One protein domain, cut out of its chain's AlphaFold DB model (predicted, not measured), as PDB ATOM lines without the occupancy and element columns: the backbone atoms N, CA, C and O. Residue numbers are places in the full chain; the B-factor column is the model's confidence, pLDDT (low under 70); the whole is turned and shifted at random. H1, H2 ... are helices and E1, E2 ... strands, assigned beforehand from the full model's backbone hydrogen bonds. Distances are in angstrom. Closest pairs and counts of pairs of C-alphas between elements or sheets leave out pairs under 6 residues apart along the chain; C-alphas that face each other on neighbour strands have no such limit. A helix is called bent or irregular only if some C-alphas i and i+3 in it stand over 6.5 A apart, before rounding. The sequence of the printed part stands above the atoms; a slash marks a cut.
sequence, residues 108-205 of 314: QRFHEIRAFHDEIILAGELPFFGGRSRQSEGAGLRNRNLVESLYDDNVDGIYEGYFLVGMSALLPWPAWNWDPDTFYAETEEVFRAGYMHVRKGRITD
ATOM      1  N   GLN A 108      -1.829  31.945  20.145       73.38
ATOM      2  CA  GLN A 108      -2.926  31.958  19.157       73.38
ATOM      3  C   GLN A 108      -2.420  31.997  17.702       73.38
ATOM      4  O   GLN A 108      -3.056  31.452  16.800       73.38
ATOM      5  N   ARG A 109      -1.240  32.587  17.473       80.31
ATOM      6  CA  ARG A 109      -0.584  32.694  16.155       80.31
ATOM      7  C   ARG A 109       0.592  31.736  15.987       80.31
ATOM      8  O   ARG A 109       1.413  31.889  15.087       80.31
ATOM      9  N   PHE A 110       0.683  30.727  16.850       86.25
ATOM     10  CA  PHE A 110       1.814  29.809  16.862       86.25
ATOM     11  C   PHE A 110       2.005  29.072  15.530       86.25
ATOM     12  O   PHE A 110       3.135  28.844  15.119       86.25
ATOM     13  N   HIS A 111       0.919  28.745  14.827       88.44
ATOM     14  CA  HIS A 111       0.979  28.061  13.533       88.44
ATOM     15  C   HIS A 111       1.691  28.884  12.444       88.44
ATOM     16  O   HIS A 111       2.440  28.320  11.654       88.44
ATOM     17  N   GLU A 112       1.528  30.209  12.426       90.94
ATOM     18  CA  GLU A 112       2.234  31.094  11.490       90.94
ATOM     19  C   GLU A 112       3.704  31.261  11.861       90.94
ATOM     20  O   GLU A 112       4.566  31.209  10.990       90.94
ATOM     21  N   ILE A 113       4.002  31.397  13.157       91.56
ATOM     22  CA  ILE A 113       5.388  31.414  13.648       91.56
ATOM     23  C   ILE A 113       6.079  30.090  13.301       91.56
ATOM     24  O   ILE A 113       7.235  30.084  12.887       91.56
ATOM     25  N   ARG A 114       5.365  28.965  13.426       92.94
ATOM     26  CA  ARG A 114       5.858  27.640  13.048       92.94
ATOM     27  C   ARG A 114       6.104  27.529  11.546       92.94
ATOM     28  O   ARG A 114       7.146  27.012  11.164       92.94
ATOM     29  N   ALA A 115       5.187  28.018  10.713       94.38
ATOM     30  CA  ALA A 115       5.362  28.023   9.262       94.38
ATOM     31  C   ALA A 115       6.601  28.836   8.854       94.38
ATOM     32  O   ALA A 115       7.457  28.320   8.142       94.38
ATOM     33  N   PHE A 116       6.753  30.050   9.395       94.81
ATOM     34  CA  PHE A 116       7.948  30.869   9.181       94.81
ATOM     35  C   PHE A 116       9.224  30.164   9.662       94.81
ATOM     36  O   PHE A 116      10.240  30.171   8.971       94.81
ATOM     37  N   HIS A 117       9.180  29.530  10.836       95.19
ATOM     38  CA  HIS A 117      10.304  28.756  11.350       95.19
ATOM     39  C   HIS A 117      10.706  27.627  10.393       95.19
ATOM     40  O   HIS A 117      11.885  27.464  10.091       95.19
ATOM     41  N   ASP A 118       9.741  26.854   9.906       95.12
ATOM     42  CA  ASP A 118      10.026  25.693   9.064       95.12
ATOM     43  C   ASP A 118      10.539  26.089   7.677       95.12
ATOM     44  O   ASP A 118      11.398  25.405   7.126       95.12
ATOM     45  N   GLU A 119      10.059  27.210   7.141       95.12
ATOM     46  CA  GLU A 119      10.461  27.719   5.831       95.12
ATOM     47  C   GLU A 119      11.803  28.465   5.870       95.12
ATOM     48  O   GLU A 119      12.667  28.234   5.026       95.12
ATOM     49  N   ILE A 120      11.989  29.355   6.848       95.19
ATOM     50  CA  ILE A 120      13.103  30.312   6.868       95.19
ATOM     51  C   ILE A 120      14.175  29.915   7.880       95.19
ATOM     52  O   ILE A 120      15.363  29.945   7.565       95.19
ATOM     53  N   ILE A 121      13.778  29.543   9.099       94.62
ATOM     54  CA  ILE A 121      14.731  29.288  10.188       94.62
ATOM     55  C   ILE A 121      15.419  27.934  10.026       94.62
ATOM     56  O   ILE A 121      16.631  27.855  10.179       94.62
ATOM     57  N   LEU A 122      14.683  26.867   9.696       92.12
ATOM     58  CA  LEU A 122      15.278  25.534   9.532       92.12
ATOM     59  C   LEU A 122      16.267  25.451   8.367       92.12
ATOM     60  O   LEU A 122      17.209  24.662   8.436       92.12
ATOM     61  N   ALA A 123      16.041  26.241   7.318       90.94
ATOM     62  CA  ALA A 123      16.931  26.338   6.167       90.94
ATOM     63  C   ALA A 123      18.099  27.318   6.392       90.94
ATOM     64  O   ALA A 123      19.078  27.276   5.651       90.94
ATOM     65  N   GLY A 124      17.987  28.209   7.382       90.00
ATOM     66  CA  GLY A 124      18.983  29.227   7.691       90.00
ATOM     67  C   GLY A 124      20.100  28.736   8.615       90.00
ATOM     68  O   GLY A 124      19.955  27.766   9.355       90.00
ATOM     69  N   GLU A 125      21.222  29.455   8.596       90.94
ATOM     70  CA  GLU A 125      22.374  29.186   9.473       90.94
ATOM     71  C   GLU A 125      22.344  30.012  10.767       90.94
ATOM     72  O   GLU A 125      23.021  29.687  11.742       90.94
ATOM     73  N   LEU A 126      21.555  31.087  10.787       95.56
ATOM     74  CA  LEU A 126      21.481  31.989  11.926       95.56
ATOM     75  C   LEU A 126      20.570  31.433  13.032       95.56
ATOM     76  O   LEU A 126      19.516  30.860  12.740       95.56
ATOM     77  N   PRO A 127      20.924  31.646  14.311       95.38
ATOM     78  CA  PRO A 127      20.098  31.222  15.431       95.38
ATOM     79  C   PRO A 127      18.766  31.980  15.470       95.38
ATOM     80  O   PRO A 127      18.660  33.137  15.060       95.38
ATOM     81  N   PHE A 128      17.752  31.321  16.027       95.75
ATOM     82  CA  PHE A 128      16.455  31.917  16.312       95.75
ATOM     83  C   PHE A 128      16.305  32.103  17.817       95.75
ATOM     84  O   PHE A 128      16.191  31.136  18.560       95.75
ATOM     85  N   PHE A 129      16.340  33.345  18.275       94.44
ATOM     86  CA  PHE A 129      16.192  33.726  19.669       94.44
ATOM     87  C   PHE A 129      14.734  34.021  20.004       94.44
ATOM     88  O   PHE A 129      14.033  34.723  19.274       94.44
ATOM     89  N   GLY A 130      14.275  33.502  21.138       89.44
ATOM     90  CA  GLY A 130      12.925  33.734  21.636       89.44
ATOM     91  C   GLY A 130      12.626  32.888  22.865       89.44
ATOM     92  O   GLY A 130      13.263  31.860  23.092       89.44
ATOM     93  N   GLY A 131      11.637  33.309  23.655       79.00
ATOM     94  CA  GLY A 131      11.242  32.589  24.864       79.00
ATOM     95  C   GLY A 131      10.881  31.131  24.569       79.00
ATOM     96  O   GLY A 131      10.067  30.847  23.686       79.00
ATOM     97  N   ARG A 132      11.484  30.201  25.312       79.50
ATOM     98  CA  ARG A 132      11.133  28.779  25.256       79.50
ATOM     99  C   ARG A 132       9.863  28.520  26.057       79.50
ATOM    100  O   ARG A 132       9.784  28.800  27.248       79.50
ATOM    101  N   SER A 133       8.860  27.968  25.390       81.31
ATOM    102  CA  SER A 133       7.630  27.464  25.994       81.31
ATOM    103  C   SER A 133       7.472  25.974  25.697       81.31
ATOM    104  O   SER A 133       7.959  25.483  24.676       81.31
ATOM    105  N   ARG A 134       6.705  25.258  26.531       83.31
ATOM    106  CA  ARG A 134       6.358  23.847  26.272       83.31
ATOM    107  C   ARG A 134       5.730  23.647  24.889       83.31
ATOM    108  O   ARG A 134       5.938  22.612  24.270       83.31
ATOM    109  N   GLN A 135       4.978  24.640  24.403       85.19
ATOM    110  CA  GLN A 135       4.403  24.622  23.059       85.19
ATOM    111  C   GLN A 135       5.496  24.684  21.986       85.19
ATOM    112  O   GLN A 135       5.480  23.875  21.061       85.19
ATOM    113  N   SER A 136       6.464  25.603  22.120       87.19
ATOM    114  CA  SER A 136       7.574  25.713  21.164       87.19
ATOM    115  C   SER A 136       8.469  24.471  21.157       87.19
ATOM    116  O   SER A 136       8.839  23.987  20.090       87.19
ATOM    117  N   GLU A 137       8.729  23.897  22.334       86.12
ATOM    118  CA  GLU A 137       9.547  22.694  22.490       86.12
ATOM    119  C   GLU A 137       8.839  21.455  21.944       86.12
ATOM    120  O   GLU A 137       9.425  20.702  21.173       86.12
ATOM    121  N   GLY A 138       7.557  21.267  22.282       87.88
ATOM    122  CA  GLY A 138       6.758  20.138  21.802       87.88
ATOM    123  C   GLY A 138       6.545  20.146  20.287       87.88
ATOM    124  O   GLY A 138       6.389  19.088  19.685       87.88
ATOM    125  N   ALA A 139       6.581  21.321  19.660       88.19
ATOM    126  CA  ALA A 139       6.555  21.449  18.208       88.19
ATOM    127  C   ALA A 139       7.948  21.359  17.564       88.19
ATOM    128  O   ALA A 139       8.042  21.341  16.342       88.19
ATOM    129  N   GLY A 140       9.029  21.329  18.350       89.25
ATOM    130  CA  GLY A 140      10.399  21.282  17.844       89.25
ATOM    131  C   GLY A 140      10.834  22.566  17.136       89.25
ATOM    132  O   GLY A 140      11.475  22.490  16.085       89.25
ATOM    133  N   LEU A 141      10.444  23.744  17.636       90.38
ATOM    134  CA  LEU A 141      11.082  24.993  17.206       90.38
ATOM    135  C   LEU A 141      12.504  25.035  17.781       90.38
ATOM    136  O   LEU A 141      12.725  24.693  18.938       90.38
ATOM    137  N   ARG A 142      13.478  25.466  16.976       87.31
ATOM    138  CA  ARG A 142      14.880  25.644  17.387       87.31
ATOM    139  C   ARG A 142      15.104  27.017  18.027       87.31
ATOM    140  O   ARG A 142      16.060  27.710  17.690       87.31
ATOM    141  N   ASN A 143      14.197  27.436  18.908       89.75
ATOM    142  CA  ASN A 143      14.338  28.693  19.629       89.75
ATOM    143  C   ASN A 143      15.356  28.568  20.768       89.75
ATOM    144  O   ASN A 143      15.327  27.628  21.564       89.75
ATOM    145  N   ARG A 144      16.251  29.548  20.845       90.94
ATOM    146  CA  ARG A 144      17.322  29.643  21.832       90.94
ATOM    147  C   ARG A 144      17.042  30.796  22.785       90.94
ATOM    148  O   ARG A 144      16.526  31.842  22.386       90.94
ATOM    149  N   ASN A 145      17.420  30.612  24.043       91.25
ATOM    150  CA  ASN A 145      17.574  31.747  24.945       91.25
ATOM    151  C   ASN A 145      18.834  32.526  24.543       91.25
ATOM    152  O   ASN A 145      19.716  31.981  23.881       91.25
ATOM    153  N   LEU A 146      18.937  33.786  24.968       93.06
ATOM    154  CA  LEU A 146      20.159  34.570  24.769       93.06
ATOM    155  C   LEU A 146      21.355  33.929  25.487       93.06
ATOM    156  O   LEU A 146      22.462  33.935  24.968       93.06
ATOM    157  N   VAL A 147      21.121  33.326  26.655       94.00
ATOM    158  CA  VAL A 147      22.116  32.537  27.383       94.00
ATOM    159  C   VAL A 147      21.564  31.149  27.686       94.00
ATOM    160  O   VAL A 147      20.514  31.009  28.315       94.00
ATOM    161  N   GLU A 148      22.294  30.117  27.269       90.75
ATOM    162  CA  GLU A 148      21.941  28.706  27.501       90.75
ATOM    163  C   GLU A 148      22.721  28.083  28.669       90.75
ATOM    164  O   GLU A 148      22.295  27.083  29.247       90.75
ATOM    165  N   SER A 149      23.850  28.684  29.048       92.50
ATOM    166  CA  SER A 149      24.777  28.142  30.037       92.50
ATOM    167  C   SER A 149      25.394  29.244  30.891       92.50
ATOM    168  O   SER A 149      25.699  30.324  30.398       92.50
ATOM    169  N   LEU A 150      25.662  28.948  32.166       94.62
ATOM    170  CA  LEU A 150      26.445  29.837  33.030       94.62
ATOM    171  C   LEU A 150      27.919  29.930  32.607       94.62
ATOM    172  O   LEU A 150      28.642  30.774  33.121       94.62
ATOM    173  N   TYR A 151      28.381  29.105  31.669       93.19
ATOM    174  CA  TYR A 151      29.728  29.194  31.098       93.19
ATOM    175  C   TYR A 151      29.806  30.111  29.868       93.19
ATOM    176  O   TYR A 151      30.881  30.256  29.301       93.19
ATOM    177  N   ASP A 152      28.699  30.749  29.475       93.25
ATOM    178  CA  ASP A 152      28.651  31.711  28.368       93.25
ATOM    179  C   ASP A 152      29.637  32.877  28.578       93.25
ATOM    180  O   ASP A 152      29.646  33.529  29.628       93.25
ATOM    181  N   ASP A 153      30.478  33.134  27.581       92.12
ATOM    182  CA  ASP A 153      31.542  34.141  27.589       92.12
ATOM    183  C   ASP A 153      31.231  35.364  26.713       92.12
ATOM    184  O   ASP A 153      32.067  36.260  26.598       92.12
ATOM    185  N   ASN A 154      30.015  35.464  26.167       93.31
ATOM    186  CA  ASN A 154      29.548  36.605  25.378       93.31
ATOM    187  C   ASN A 154      29.223  37.809  26.279       93.31
ATOM    188  O   ASN A 154      28.105  38.314  26.290       93.31
ATOM    189  N   VAL A 155      30.188  38.252  27.084       88.19
ATOM    190  CA  VAL A 155      30.021  39.296  28.109       88.19
ATOM    191  C   VAL A 155      29.493  40.617  27.544       88.19
ATOM    192  O   VAL A 155      28.764  41.327  28.234       88.19
ATOM    193  N   ASP A 156      29.783  40.898  26.274       90.50
ATOM    194  CA  ASP A 156      29.331  42.101  25.571       90.50
ATOM    195  C   ASP A 156      27.833  42.060  25.212       90.50
ATOM    196  O   ASP A 156      27.255  43.080  24.837       90.50
ATOM    197  N   GLY A 157      27.180  40.897  25.334       93.44
ATOM    198  CA  GLY A 157      25.757  40.736  25.029       93.44
ATOM    199  C   GLY A 157      25.441  40.934  23.549       93.44
ATOM    200  O   GLY A 157      24.400  41.493  23.208       93.44
ATOM    201  N   ILE A 158      26.351  40.512  22.671       95.44
ATOM    202  CA  ILE A 158      26.212  40.656  21.224       95.44
ATOM    203  C   ILE A 158      25.524  39.417  20.662       95.44
ATOM    204  O   ILE A 158      26.032  38.306  20.790       95.44
ATOM    205  N   TYR A 159      24.398  39.601  19.982       95.75
ATOM    206  CA  TYR A 159      23.657  38.503  19.370       95.75
ATOM    207  C   TYR A 159      23.357  38.817  17.916       95.75
ATOM    208  O   TYR A 159      22.875  39.901  17.597       95.75
ATOM    209  N   GLU A 160      23.605  37.852  17.038       97.31
ATOM    210  CA  GLU A 160      23.255  37.932  15.625       97.31
ATOM    211  C   GLU A 160      22.310  36.789  15.276       97.31
ATOM    212  O   GLU A 160      22.607  35.623  15.547       97.31
ATOM    213  N   GLY A 161      21.157  37.117  14.701       97.25
ATOM    214  CA  GLY A 161      20.193  36.120  14.266       97.25
ATOM    215  C   GLY A 161      18.788  36.657  14.063       97.25
ATOM    216  O   GLY A 161      18.586  37.803  13.664       97.25
ATOM    217  N   TYR A 162      17.815  35.784  14.300       97.44
ATOM    218  CA  TYR A 162      16.391  36.085  14.234       97.44
ATOM    219  C   TYR A 162      15.829  36.216  15.649       97.44
ATOM    220  O   TYR A 162      16.045  35.332  16.465       97.44
ATOM    221  N   PHE A 163      15.075  37.268  15.942       95.31
ATOM    222  CA  PHE A 163      14.538  37.562  17.270       95.31
ATOM    223  C   PHE A 163      13.014  37.561  17.218       95.31
ATOM    224  O   PHE A 163      12.419  38.441  16.598       95.31
ATOM    225  N   LEU A 164      12.387  36.578  17.862       93.31
ATOM    226  CA  LEU A 164      10.945  36.552  18.082       93.31
ATOM    227  C   LEU A 164      10.603  37.446  19.270       93.31
ATOM    228  O   LEU A 164      10.898  37.097  20.415       93.31
ATOM    229  N   VAL A 165       9.957  38.576  19.005       89.81
ATOM    230  CA  VAL A 165       9.610  39.554  20.040       89.81
ATOM    231  C   VAL A 165       8.161  40.020  19.895       89.81
ATOM    232  O   VAL A 165       7.564  39.950  18.818       89.81
ATOM    233  N   GLY A 166       7.566  40.441  21.009       88.19
ATOM    234  CA  GLY A 166       6.237  41.049  21.014       88.19
ATOM    235  C   GLY A 166       6.304  42.499  20.538       88.19
ATOM    236  O   GLY A 166       7.287  43.192  20.787       88.19
ATOM    237  N   MET A 167       5.245  42.990  19.896       87.31
ATOM    238  CA  MET A 167       5.198  44.354  19.356       87.31
ATOM    239  C   MET A 167       5.346  45.428  20.448       87.31
ATOM    240  O   MET A 167       5.845  46.512  20.163       87.31
ATOM    241  N   SER A 168       4.985  45.146  21.709       83.69
ATOM    242  CA  SER A 168       5.261  46.052  22.843       83.69
ATOM    243  C   SER A 168       6.737  46.350  23.040       83.69
ATOM    244  O   SER A 168       7.055  47.421  23.552       83.69
ATOM    245  N   ALA A 169       7.635  45.452  22.623       87.31
ATOM    246  CA  ALA A 169       9.067  45.702  22.691       87.31
ATOM    247  C   ALA A 169       9.466  46.905  21.828       87.31
ATOM    248  O   ALA A 169      10.471  47.536  22.116       87.31
ATOM    249  N   LEU A 170       8.671  47.276  20.818       89.75
ATOM    250  CA  LEU A 170       8.903  48.454  19.980       89.75
ATOM    251  C   LEU A 170       8.367  49.759  20.587       89.75
ATOM    252  O   LEU A 170       8.356  50.788  19.914       89.75
ATOM    253  N   LEU A 171       7.881  49.735  21.829       89.56
ATOM    254  CA  LEU A 171       7.450  50.937  22.536       89.56
ATOM    255  C   LEU A 171       8.557  51.425  23.476       89.56
ATOM    256  O   LEU A 171       9.134  50.610  24.195       89.56
ATOM    257  N   PRO A 172       8.842  52.739  23.528       90.44
ATOM    258  CA  PRO A 172       9.829  53.289  24.450       90.44
ATOM    259  C   PRO A 172       9.319  53.197  25.887       90.44
ATOM    260  O   PRO A 172       8.188  53.597  26.177       90.44
ATOM    261  N   TRP A 173      10.148  52.689  26.801       84.81
ATOM    262  CA  TRP A 173       9.826  52.592  28.230       84.81
ATOM    263  C   TRP A 173      10.893  53.355  29.036       84.81
ATOM    264  O   TRP A 173      11.800  52.742  29.612       84.81
ATOM    265  N   PRO A 174      10.812  54.701  29.113       83.00
ATOM    266  CA  PRO A 174      11.864  55.529  29.708       83.00
ATOM    267  C   PRO A 174      12.146  55.219  31.182       83.00
ATOM    268  O   PRO A 174      13.293  55.266  31.609       83.00
ATOM    269  N   ALA A 175      11.131  54.813  31.956       77.44
ATOM    270  CA  ALA A 175      11.298  54.393  33.357       77.44
ATOM    271  C   ALA A 175      12.241  53.177  33.528       77.44
ATOM    272  O   ALA A 175      12.785  52.922  34.610       77.44
ATOM    273  N   TRP A 176      12.445  52.428  32.445       76.00
ATOM    274  CA  TRP A 176      13.312  51.261  32.367       76.00
ATOM    275  C   TRP A 176      14.555  51.503  31.507       76.00
ATOM    276  O   TRP A 176      15.268  50.546  31.221       76.00
ATOM    277  N   ASN A 177      14.839  52.754  31.111       82.19
ATOM    278  CA  ASN A 177      15.910  53.095  30.167       82.19
ATOM    279  C   ASN A 177      15.873  52.183  28.931       82.19
ATOM    280  O   ASN A 177      16.891  51.589  28.567       82.19
ATOM    281  N   TRP A 178      14.675  51.983  28.384       86.69
ATOM    282  CA  TRP A 178      14.437  51.171  27.200       86.69
ATOM    283  C   TRP A 178      14.067  52.079  26.035       86.69
ATOM    284  O   TRP A 178      13.056  52.790  26.092       86.69
ATOM    285  N   ASP A 179      14.894  52.025  24.998       91.06
ATOM    286  CA  ASP A 179      14.682  52.702  23.729       91.06
ATOM    287  C   ASP A 179      14.808  51.679  22.583       91.06
ATOM    288  O   ASP A 179      15.919  51.214  22.296       91.06
ATOM    289  N   PRO A 180      13.688  51.294  21.949       91.75
ATOM    290  CA  PRO A 180      13.689  50.293  20.892       91.75
ATOM    291  C   PRO A 180      14.415  50.755  19.633       91.75
ATOM    292  O   PRO A 180      14.964  49.907  18.933       91.75
ATOM    293  N   ASP A 181      14.446  52.059  19.348       91.31
ATOM    294  CA  ASP A 181      15.084  52.577  18.137       91.31
ATOM    295  C   ASP A 181      16.601  52.392  18.216       91.31
ATOM    296  O   ASP A 181      17.233  52.008  17.235       91.31
ATOM    297  N   THR A 182      17.172  52.573  19.409       89.56
ATOM    298  CA  THR A 182      18.581  52.269  19.677       89.56
ATOM    299  C   THR A 182      18.830  50.758  19.713       89.56
ATOM    300  O   THR A 182      19.778  50.272  19.100       89.56
ATOM    301  N   PHE A 183      17.981  49.993  20.408       90.19
ATOM    302  CA  PHE A 183      18.186  48.553  20.596       90.19
ATOM    303  C   PHE A 183      18.085  47.752  19.287       90.19
ATOM    304  O   PHE A 183      18.882  46.848  19.042       90.19
ATOM    305  N   TYR A 184      17.103  48.075  18.445       93.31
ATOM    306  CA  TYR A 184      16.817  47.364  17.197       93.31
ATOM    307  C   TYR A 184      17.405  48.048  15.956       93.31
ATOM    308  O   TYR A 184      17.056  47.642  14.844       93.31
ATOM    309  N   ALA A 185      18.291  49.039  16.119       94.75
ATOM    310  CA  ALA A 185      18.869  49.833  15.028       94.75
ATOM    311  C   ALA A 185      19.501  48.982  13.910       94.75
ATOM    312  O   ALA A 185      19.385  49.315  12.733       94.75
ATOM    313  N   GLU A 186      20.136  47.865  14.275       97.44
ATOM    314  CA  GLU A 186      20.821  46.940  13.358       97.44
ATOM    315  C   GLU A 186      19.976  45.701  13.016       97.44
ATOM    316  O   GLU A 186      20.493  44.636  12.672       97.44
ATOM    317  N   THR A 187      18.653  45.821  13.122       97.19
ATOM    318  CA  THR A 187      17.722  44.745  12.779       97.19
ATOM    319  C   THR A 187      16.610  45.241  11.865       97.19
ATOM    320  O   THR A 187      16.170  46.385  11.965       97.19
ATOM    321  N   GLU A 188      16.084  44.354  11.030       97.06
ATOM    322  CA  GLU A 188      14.922  44.607  10.178       97.06
ATOM    323  C   GLU A 188      13.776  43.648  10.513       97.06
ATOM    324  O   GLU A 188      14.006  42.507  10.912       97.06
ATOM    325  N   GLU A 189      12.528  44.095  10.369       95.94
ATOM    326  CA  GLU A 189      11.373  43.198  10.473       95.94
ATOM    327  C   GLU A 189      11.307  42.316   9.221       95.94
ATOM    328  O   GLU A 189      11.183  42.825   8.111       95.94
ATOM    329  N   VAL A 190      11.371  40.996   9.405       97.00
ATOM    330  CA  VAL A 190      11.312  40.019   8.300       97.00
ATOM    331  C   VAL A 190      10.001  39.244   8.268       97.00
ATOM    332  O   VAL A 190       9.672  38.618   7.264       97.00
ATOM    333  N   PHE A 191       9.251  39.258   9.369       94.94
ATOM    334  CA  PHE A 191       7.984  38.555   9.475       94.94
ATOM    335  C   PHE A 191       7.142  39.110  10.618       94.94
ATOM    336  O   PHE A 191       7.666  39.418  11.686       94.94
ATOM    337  N   ARG A 192       5.822  39.173  10.426       90.12
ATOM    338  CA  ARG A 192       4.887  39.635  11.454       90.12
ATOM    339  C   ARG A 192       3.619  38.789  11.508       90.12
ATOM    340  O   ARG A 192       2.768  38.845  10.616       90.12
ATOM    341  N   ALA A 193       3.443  38.109  12.637       86.38
ATOM    342  CA  ALA A 193       2.243  37.375  13.015       86.38
ATOM    343  C   ALA A 193       1.497  38.140  14.117       86.38
ATOM    344  O   ALA A 193       1.500  37.775  15.294       86.38
ATOM    345  N   GLY A 194       0.865  39.242  13.715       81.19
ATOM    346  CA  GLY A 194       0.010  40.012  14.604       81.19
ATOM    347  C   GLY A 194       0.767  40.851  15.626       81.19
ATOM    348  O   GLY A 194       1.460  41.806  15.254       81.19
ATOM    349  N   TYR A 195       0.599  40.498  16.903       81.75
ATOM    350  CA  TYR A 195       1.322  41.086  18.036       81.75
ATOM    351  C   TYR A 195       2.718  40.482  18.241       81.75
ATOM    352  O   TYR A 195       3.502  41.011  19.017       81.75
ATOM    353  N   MET A 196       3.052  39.410  17.526       87.25
ATOM    354  CA  MET A 196       4.404  38.861  17.497       87.25
ATOM    355  C   MET A 196       5.054  39.190  16.162       87.25
ATOM    356  O   MET A 196       4.415  39.113  15.107       87.25
ATOM    357  N   HIS A 197       6.341  39.506  16.184       91.44
ATOM    358  CA  HIS A 197       7.117  39.653  14.964       91.44
ATOM    359  C   HIS A 197       8.506  39.039  15.107       91.44
ATOM    360  O   HIS A 197       8.970  38.746  16.210       91.44
ATOM    361  N   VAL A 198       9.142  38.802  13.967       94.75
ATOM    362  CA  VAL A 198      10.520  38.348  13.891       94.75
ATOM    363  C   VAL A 198      11.343  39.446  13.249       94.75
ATOM    364  O   VAL A 198      11.052  39.890  12.135       94.75
ATOM    365  N   ARG A 199      12.390  39.855  13.960       96.75
ATOM    366  CA  ARG A 199      13.409  40.760  13.438       96.75
ATOM    367  C   ARG A 199      14.678  39.985  13.122       96.75
ATOM    368  O   ARG A 199      15.019  39.072  13.864       96.75
ATOM    369  N   LYS A 200      15.377  40.327  12.046       97.81
ATOM    370  CA  LYS A 200      16.665  39.732  11.675       97.81
ATOM    371  C   LYS A 200      17.757  40.782  11.793       97.81
ATOM    372  O   LYS A 200      17.555  41.904  11.343       97.81
ATOM    373  N   GLY A 201      18.904  40.418  12.351       97.44
ATOM    374  CA  GLY A 201      20.087  41.272  12.353       97.44
ATOM    375  C   GLY A 201      20.923  41.081  13.603       97.44
ATOM    376  O   GLY A 201      21.018  39.969  14.124       97.44
ATOM    377  N   ARG A 202      21.512  42.175  14.079       97.44
ATOM    378  CA  ARG A 202      22.390  42.196  15.243       97.44
ATOM    379  C   ARG A 202      21.788  43.050  16.354       97.44
ATOM    380  O   ARG A 202      21.256  44.124  16.097       97.44
ATOM    381  N   ILE A 203      21.885  42.576  17.589       95.44
ATOM    382  CA  ILE A 203      21.599  43.362  18.792       95.44
ATOM    383  C   ILE A 203      22.825  43.347  19.702       95.44
ATOM    384  O   ILE A 203      23.572  42.367  19.735       95.44
ATOM    385  N   THR A 204      23.016  44.429  20.450       93.94
ATOM    386  CA  THR A 204      24.008  44.509  21.527       93.94
ATOM    387  C   THR A 204      23.272  44.911  22.792       93.94
ATOM    388  O   THR A 204      22.877  46.067  22.935       93.94
ATOM    389  N   ASP A 205      23.048  43.954  23.691       89.12
ATOM    390  CA  ASP A 205      22.395  44.233  24.964       89.12
ATOM    391  C   ASP A 205      22.959  43.414  26.135       89.12
ATOM    392  O   ASP A 205      22.466  42.319  26.451       89.12
TER     393      ASP A 205
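This is residues 108 to 205 of the 314 residues of an uncharacterized protein of Wenzhouxiangellaceae bacterium (UniProt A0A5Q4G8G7). A small, strongly twisted sheet of three strands, E1 E3 E2, with E1 and E3 sharply bent, has helix H1 over one face, while the short H3 and H4 only graze it. H2 lies away from the sheet, and residues 148 to 153 stick out as the free tip of a long loop. The printed part has 98 residues with four named helices and three named strands, in the order H1 H2 E1 H3 H4 E2 E3; the sheet is antiparallel and the class mixed. It is compact, with a radius of gyration of the C-alphas of 13.7 A and spans of 35 by 34 by 23 A.

E1, residues 158 to 166, is 20.0 A long and bends by 90 degrees at residue 161. E3, residues 196 to 204, is 20.8 A long, bends by 86 degrees at residue 201 and ends at C-alpha 204 (24.008, 44.509, 21.527). E2, residues 187 to 193, is 17.1 A long. H1, residues 110 to 121, is 14.5 A long and begins at C-alpha 110 (1.814, 29.809, 16.862). H2 is residues 134 to 138, H3 residues 167 to 170 and H4 residues 180 to 183.

E3 is the inner strand; N 161 and O 201 of E1 and E3 are 2.9 A apart, and N 198 and O 191 of E3 and E2 2.8 A, both within hydrogen-bond range. E2 and E3 form a hairpin. E1, H3 H4, E2 form a split strand-helix-strand unit, two strands running the same way with E3 between them, its crossover right-handed. H1 makes two layers with the sheet, 9.7 A in height over it, over E3 and E2 and slantwise to the strands, at 35 degrees to E3 on the local plane; its closest C-alphas to E2 are Glu 112 and Ala 193, 6.5 A. H3 and H4 only just touch, with 3 pairs of C-alphas within 8 A, the closest Leu 170 and Pro 180, 5.2 A. H2 is not on the sheet. In H1 and H2 every O i to N i+4 pair is within hydrogen-bond range; H3 and H4 are too short for such a pair.

The C-alphas of Ala 123 and Ala 175, the two farthest apart, are 39.5 A apart. The printed part has no cut; the links H1 to H2 and H2 to E1 are long. The mean pLDDT of the printed part is 90.6, and no printed residue is under 70.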